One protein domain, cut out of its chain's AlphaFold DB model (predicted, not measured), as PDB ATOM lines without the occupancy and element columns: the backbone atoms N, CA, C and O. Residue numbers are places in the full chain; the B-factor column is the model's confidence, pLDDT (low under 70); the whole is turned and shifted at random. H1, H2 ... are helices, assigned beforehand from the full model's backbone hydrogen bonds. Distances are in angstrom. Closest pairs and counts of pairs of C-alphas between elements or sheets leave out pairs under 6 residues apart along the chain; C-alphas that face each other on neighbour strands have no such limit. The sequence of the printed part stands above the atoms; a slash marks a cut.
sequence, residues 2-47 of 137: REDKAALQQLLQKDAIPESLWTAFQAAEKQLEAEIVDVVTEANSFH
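AT A GLANCE: This is residues 2 to 47 of the 137 residues of a protein of Thanatephorus cucumeris (strain AG1-IA) (UniProt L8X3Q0). A short helix, H1, leads through a loop into one long helix, H2, which folds back beside it as a lopsided helical hairpin; the far part of H2, residues 30 to 46, sticks out and makes much of the length. The printed part has 46 residues with two named helices, H1 then H2, no named strand, and is all helix. It is extended, a rod spanning 48 by 18 by 7 A, with a radius of gyration of the C-alphas of 15.0 A.

HOW THE PARTS SIT: H1, residues 2 to 12, and H2, residues 19 to 46, form a helical hairpin. They run opposite ways at a shallow tilt of 14 degrees. They only just touch, with 3 pairs of C-alphas within 8 A, and H2 does so with residues 19 to 22 alone; the closest C-alphas, of Leu 12 and Glu 19, are 7.2 A apart. In H1 and H2 every O i to N i+4 pair is within hydrogen-bond range.

IN THESE COORDINATES: H1 begins at C-alpha 2 (324.578, 358.172, 257.696) and measures 15.5 A from first to last C-alpha. H2 measures 41.2 A, from C-alpha 19 (308.879, 353.174, 265.012) to C-alpha 46 (335.171, 384.783, 262.790).

THE WHOLE: The two C-alphas farthest apart, of Asp 15 and His 47, are 48.1 A apart. The link between H1 and H2 is short, with 6 residues. The printed part has no cut, and no printed residue is under 70 in pLDDT.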
ATOM      1  N   ARG A   2     324.975 358.578 259.069       90.12
ATOM      2  CA  ARG A   2     324.578 358.172 257.696       90.12
ATOM      3  C   ARG A   2     324.506 356.651 257.498       90.12
ATOM      4  O   ARG A   2     323.530 356.155 256.949       90.12
ATOM      5  N   GLU A   3     325.519 355.929 257.970       91.81
ATOM      6  CA  GLU A   3     325.559 354.459 257.920       91.81
ATOM      7  C   GLU A   3     324.478 353.844 258.822       91.81
ATOM      8  O   GLU A   3     323.728 352.970 258.391       91.81
ATOM      9  N   ASP A   4     324.322 354.386 260.034       92.12
ATOM     10  CA  ASP A   4     323.306 353.937 260.995       92.12
ATOM     11  C   ASP A   4     321.884 354.123 260.464       92.12
ATOM     12  O   ASP A   4     321.040 353.258 260.666       92.12
ATOM     13  N   LYS A   5     321.611 355.215 259.740       93.00
ATOM     14  CA  LYS A   5     320.303 355.478 259.130       93.00
ATOM     15  C   LYS A   5     319.920 354.392 258.128       93.00
ATOM     16  O   LYS A   5     318.795 353.899 258.161       93.00
ATOM     17  N   ALA A   6     320.860 353.992 257.269       92.81
ATOM     18  CA  ALA A   6     320.639 352.918 256.303       92.81
ATOM     19  C   ALA A   6     320.418 351.566 257.004       92.81
ATOM     20  O   ALA A   6     319.513 350.820 256.630       92.81
ATOM     21  N   ALA A   7     321.195 351.270 258.049       93.06
ATOM     22  CA  ALA A   7     321.026 350.056 258.844       93.06
ATOM     23  C   ALA A   7     319.678 350.031 259.594       93.06
ATOM     24  O   ALA A   7     318.959 349.033 259.548       93.06
ATOM     25  N   LEU A   8     319.287 351.140 260.228       92.44
ATOM     26  CA  LEU A   8     318.006 351.282 260.925       92.44
ATOM     27  C   LEU A   8     316.824 351.134 259.969       92.44
ATOM     28  O   LEU A   8     315.866 350.437 260.292       92.44
ATOM     29  N   GLN A   9     316.908 351.705 258.766       92.19
ATOM     30  CA  GLN A   9     315.859 351.563 257.757       92.19
ATOM     31  C   GLN A   9     315.666 350.101 257.323       92.19
ATOM     32  O   GLN A   9     314.539 349.676 257.067       92.19
ATOM     33  N   GLN A  10     316.739 349.307 257.257       93.31
ATOM     34  CA  GLN A  10     316.644 347.867 256.982       93.31
ATOM     35  C   GLN A  10     315.997 347.100 258.139       93.31
ATOM     36  O   GLN A  10     315.206 346.189 257.902       93.31
ATOM     37  N   LEU A  11     316.309 347.460 259.385       91.25
ATOM     38  CA  LEU A  11     315.736 346.816 260.570       91.25
ATOM     39  C   LEU A  11     314.260 347.168 260.776       91.25
ATOM     40  O   LEU A  11     313.490 346.306 261.200       91.25
ATOM     41  N   LEU A  12     313.858 348.393 260.429       90.88
ATOM     42  CA  LEU A  12     312.471 348.845 260.514       90.88
ATOM     43  C   LEU A  12     311.551 348.029 259.596       90.88
ATOM     44  O   LEU A  12     310.499 347.580 260.023       90.88
ATOM     45  N   GLN A  13     311.996 347.733 258.370       91.50
ATOM     46  CA  GLN A  13     311.263 346.875 257.423       91.50
ATOM     47  C   GLN A  13     311.077 345.430 257.913       91.50
ATOM     48  O   GLN A  13     310.275 344.687 257.353       91.50
ATOM     49  N   LYS A  14     311.857 345.005 258.912       93.62
ATOM     50  CA  LYS A  14     311.779 343.672 259.524       93.62
ATOM     51  C   LYS A  14     311.001 343.684 260.843       93.62
ATOM     52  O   LYS A  14     311.040 342.672 261.539       93.62
ATOM     53  N   ASP A  15     310.402 344.820 261.212       89.12
ATOM     54  CA  ASP A  15     309.753 345.065 262.506       89.12
ATOM     55  C   ASP A  15     310.655 344.728 263.713       89.12
ATOM     56  O   ASP A  15     310.191 344.438 264.815       89.12
ATOM     57  N   ALA A  16     311.980 344.759 263.516       92.00
ATOM     58  CA  ALA A  16     312.965 344.382 264.531       92.00
ATOM     59  C   ALA A  16     313.283 345.529 265.507       92.00
ATOM     60  O   ALA A  16     314.019 345.334 266.476       92.00
ATOM     61  N   ILE A  17     312.757 346.726 265.240       92.38
ATOM     62  CA  ILE A  17     312.913 347.934 266.050       92.38
ATOM     63  C   ILE A  17     311.588 348.711 266.084       92.38
ATOM     64  O   ILE A  17     310.827 348.656 265.120       92.38
ATOM     65  N   PRO A  18     311.296 349.455 267.164       93.12
ATOM     66  CA  PRO A  18     310.079 350.254 267.249       93.12
ATOM     67  C   PRO A  18     310.155 351.527 266.388       93.12
ATOM     68  O   PRO A  18     311.187 352.196 266.339       93.12
ATOM     69  N   GLU A  19     309.024 351.932 265.802       91.56
ATOM     70  CA  GLU A  19     308.879 353.174 265.012       91.56
ATOM     71  C   GLU A  19     309.243 354.442 265.813       91.56
ATOM     72  O   GLU A  19     309.755 355.427 265.276       91.56
ATOM     73  N   SER A  20     309.031 354.417 267.133       93.62
ATOM     74  CA  SER A  20     309.404 355.523 268.021       93.62
ATOM     75  C   SER A  20     310.911 355.791 268.028       93.62
ATOM     76  O   SER A  20     311.319 356.949 268.109       93.62
ATOM     77  N   LEU A  21     311.740 354.748 267.888       94.00
ATOM     78  CA  LEU A  21     313.192 354.888 267.777       94.00
ATOM     79  C   LEU A  21     313.575 355.557 266.457       94.00
ATOM     80  O   LEU A  21     314.424 356.444 266.451       94.00
ATOM     81  N   TRP A  22     312.935 355.165 265.355       93.31
ATOM     82  CA  TRP A  22     313.151 355.789 264.050       93.31
ATOM     83  C   TRP A  22     312.777 357.276 264.066       93.31
ATOM     84  O   TRP A  22     313.554 358.123 263.629       93.31
ATOM     85  N   THR A  23     311.635 357.613 264.663       94.56
ATOM     86  CA  THR A  23     311.206 359.009 264.835       94.56
ATOM     87  C   THR A  23     312.201 359.805 265.684       94.56
ATOM     88  O   THR A  23     312.588 360.912 265.308       94.56
ATOM     89  N   ALA A  24     312.656 359.240 266.806       96.06
ATOM     90  CA  ALA A  24     313.656 359.873 267.663       96.06
ATOM     91  C   ALA A  24     314.994 360.072 266.934       96.06
ATOM     92  O   ALA A  24     315.611 361.128 267.055       96.06
ATOM     93  N   PHE A  25     315.414 359.095 266.128       95.62
ATOM     94  CA  PHE A  25     316.611 359.193 265.298       95.62
ATOM     95  C   PHE A  25     316.496 360.323 264.267       95.62
ATOM     96  O   PHE A  25     317.405 361.138 264.145       95.62
ATOM     97  N   GLN A  26     315.362 360.423 263.568       95.06
ATOM     98  CA  GLN A  26     315.107 361.497 262.604       95.06
ATOM     99  C   GLN A  26     315.074 362.882 263.277       95.06
ATOM    100  O   GLN A  26     315.545 363.859 262.698       95.06
ATOM    101  N   ALA A  27     314.549 362.978 264.503       96.75
ATOM    102  CA  ALA A  27     314.597 364.212 265.286       96.75
ATOM    103  C   ALA A  27     316.040 364.593 265.660       96.75
ATOM    104  O   ALA A  27     316.428 365.750 265.500       96.75
ATOM    105  N   ALA A  28     316.847 363.620 266.093       97.06
ATOM    106  CA  ALA A  28     318.263 363.828 266.385       97.06
ATOM    107  C   ALA A  28     319.065 364.233 265.135       97.06
ATOM    108  O   ALA A  28     319.914 365.116 265.217       97.06
ATOM    109  N   GLU A  29     318.772 363.648 263.968       95.88
ATOM    110  CA  GLU A  29     319.397 364.036 262.697       95.88
ATOM    111  C   GLU A  29     319.109 365.503 262.362       95.88
ATOM    112  O   GLU A  29     320.031 366.250 262.047       95.88
ATOM    113  N   LYS A  30     317.855 365.949 262.510       96.50
ATOM    114  CA  LYS A  30     317.499 367.356 262.286       96.50
ATOM    115  C   LYS A  30     318.189 368.312 263.252       96.50
ATOM    116  O   LYS A  30     318.603 369.392 262.838       96.50
ATOM    117  N   GLN A  31     318.304 367.926 264.520       97.06
ATOM    118  CA  GLN A  31     319.029 368.720 265.509       97.06
ATOM    119  C   GLN A  31     320.506 368.865 265.114       97.06
ATOM    120  O   GLN A  31     321.042 369.968 265.128       97.06
ATOM    121  N   LEU A  32     321.134 367.774 264.671       96.00
ATOM    122  CA  LEU A  32     322.517 367.784 264.203       96.00
ATOM    123  C   LEU A  32     322.690 368.654 262.945       96.00
ATOM    124  O   LEU A  32     323.645 369.419 262.859       96.00
ATOM    125  N   GLU A  33     321.775 368.578 261.974       96.50
ATOM    126  CA  GLU A  33     321.801 369.446 260.784       96.50
ATOM    127  C   GLU A  33     321.705 370.933 261.153       96.50
ATOM    128  O   GLU A  33     322.414 371.755 260.568       96.50
ATOM    129  N   ALA A  34     320.875 371.279 262.140       97.69
ATOM    130  CA  ALA A  34     320.779 372.644 262.650       97.69
ATOM    131  C   ALA A  34     322.091 373.101 263.310       97.69
ATOM    132  O   ALA A  34     322.571 374.192 263.009       97.69
ATOM    133  N   GLU A  35     322.709 372.251 264.133       97.81
ATOM    134  CA  GLU A  35     324.007 372.536 264.761       97.81
ATOM    135  C   GLU A  35     325.124 372.723 263.726       97.81
ATOM    136  O   GLU A  35     325.944 373.628 263.859       97.81
ATOM    137  N   ILE A  36     325.138 371.932 262.646       96.81
ATOM    138  CA  ILE A  36     326.096 372.124 261.547       96.81
ATOM    139  C   ILE A  36     325.952 373.524 260.943       96.81
ATOM    140  O   ILE A  36     326.957 374.199 260.719       96.81
ATOM    141  N   VAL A  37     324.722 373.965 260.659       97.75
ATOM    142  CA  VAL A  37     324.473 375.292 260.073       97.75
ATOM    143  C   VAL A  37     324.900 376.405 261.029       97.75
ATOM    144  O   VAL A  37     325.491 377.392 260.580       97.75
ATOM    145  N   ASP A  38     324.647 376.238 262.326       98.06
ATOM    146  CA  ASP A  38     325.060 377.196 263.350       98.06
ATOM    147  C   ASP A  38     326.592 377.323 263.401       98.06
ATOM    148  O   ASP A  38     327.126 378.421 263.244       98.06
ATOM    149  N   VAL A  39     327.317 376.197 263.423       98.12
ATOM    150  CA  VAL A  39     328.792 376.169 263.387       98.12
ATOM    151  C   VAL A  39     329.356 376.826 262.121       98.12
ATOM    152  O   VAL A  39     330.324 377.582 262.193       98.12
ATOM    153  N   VAL A  40     328.768 376.572 260.944       97.75
ATOM    154  CA  VAL A  40     329.185 377.234 259.688       97.75
ATOM    155  C   VAL A  40     328.985 378.746 259.778       97.75
ATOM    156  O   VAL A  40     329.829 379.516 259.308       97.75
ATOM    157  N   THR A  41     327.866 379.175 260.358       97.88
ATOM    158  CA  THR A  41     327.519 380.592 260.504       97.88
ATOM    159  C   THR A  41     328.469 381.287 261.477       97.88
ATOM    160  O   THR A  41     329.021 382.335 261.141       97.88
ATOM    161  N   GLU A  42     328.739 380.673 262.627       98.12
ATOM    162  CA  GLU A  42     329.691 381.170 263.621       98.12
ATOM    163  C   GLU A  42     331.116 381.243 263.048       98.12
ATOM    164  O   GLU A  42     331.783 382.273 263.150       98.12
ATOM    165  N   ALA A  43     331.562 380.203 262.336       98.25
ATOM    166  CA  ALA A  43     332.859 380.198 261.661       98.25
ATOM    167  C   ALA A  43     333.000 381.368 260.676       98.25
ATOM    168  O   ALA A  43     334.029 382.046 260.656       98.25
ATOM    169  N   ASN A  44     331.953 381.646 259.895       97.75
ATOM    170  CA  ASN A  44     331.931 382.788 258.981       97.75
ATOM    171  C   ASN A  44     331.913 384.144 259.707       97.75
ATOM    172  O   ASN A  44     332.393 385.127 259.142       97.75
ATOM    173  N   SER A  45     331.404 384.201 260.943       97.62
ATOM    174  CA  SER A  45     331.498 385.388 261.800       97.62
ATOM    175  C   SER A  45     332.929 385.651 262.277       97.62
ATOM    176  O   SER A  45     333.283 386.810 262.488       97.62
ATOM    177  N   PHE A  46     333.754 384.613 262.451       97.50
ATOM    178  CA  PHE A  46     335.171 384.783 262.790       97.50
ATOM    179  C   PHE A  46     336.010 385.191 261.580       97.50
ATOM    180  O   PHE A  46     336.869 386.066 261.689       97.50
ATOM    181  N   HIS A  47     335.759 384.582 260.420       97.56
ATOM    182  CA  HIS A  47     336.391 384.981 259.169       97.56
ATOM    183  C   HIS A  47     335.540 384.546 257.968       97.56
ATOM    184  O   HIS A  47     335.083 383.399 257.916       97.56
TER     185      HIS A  47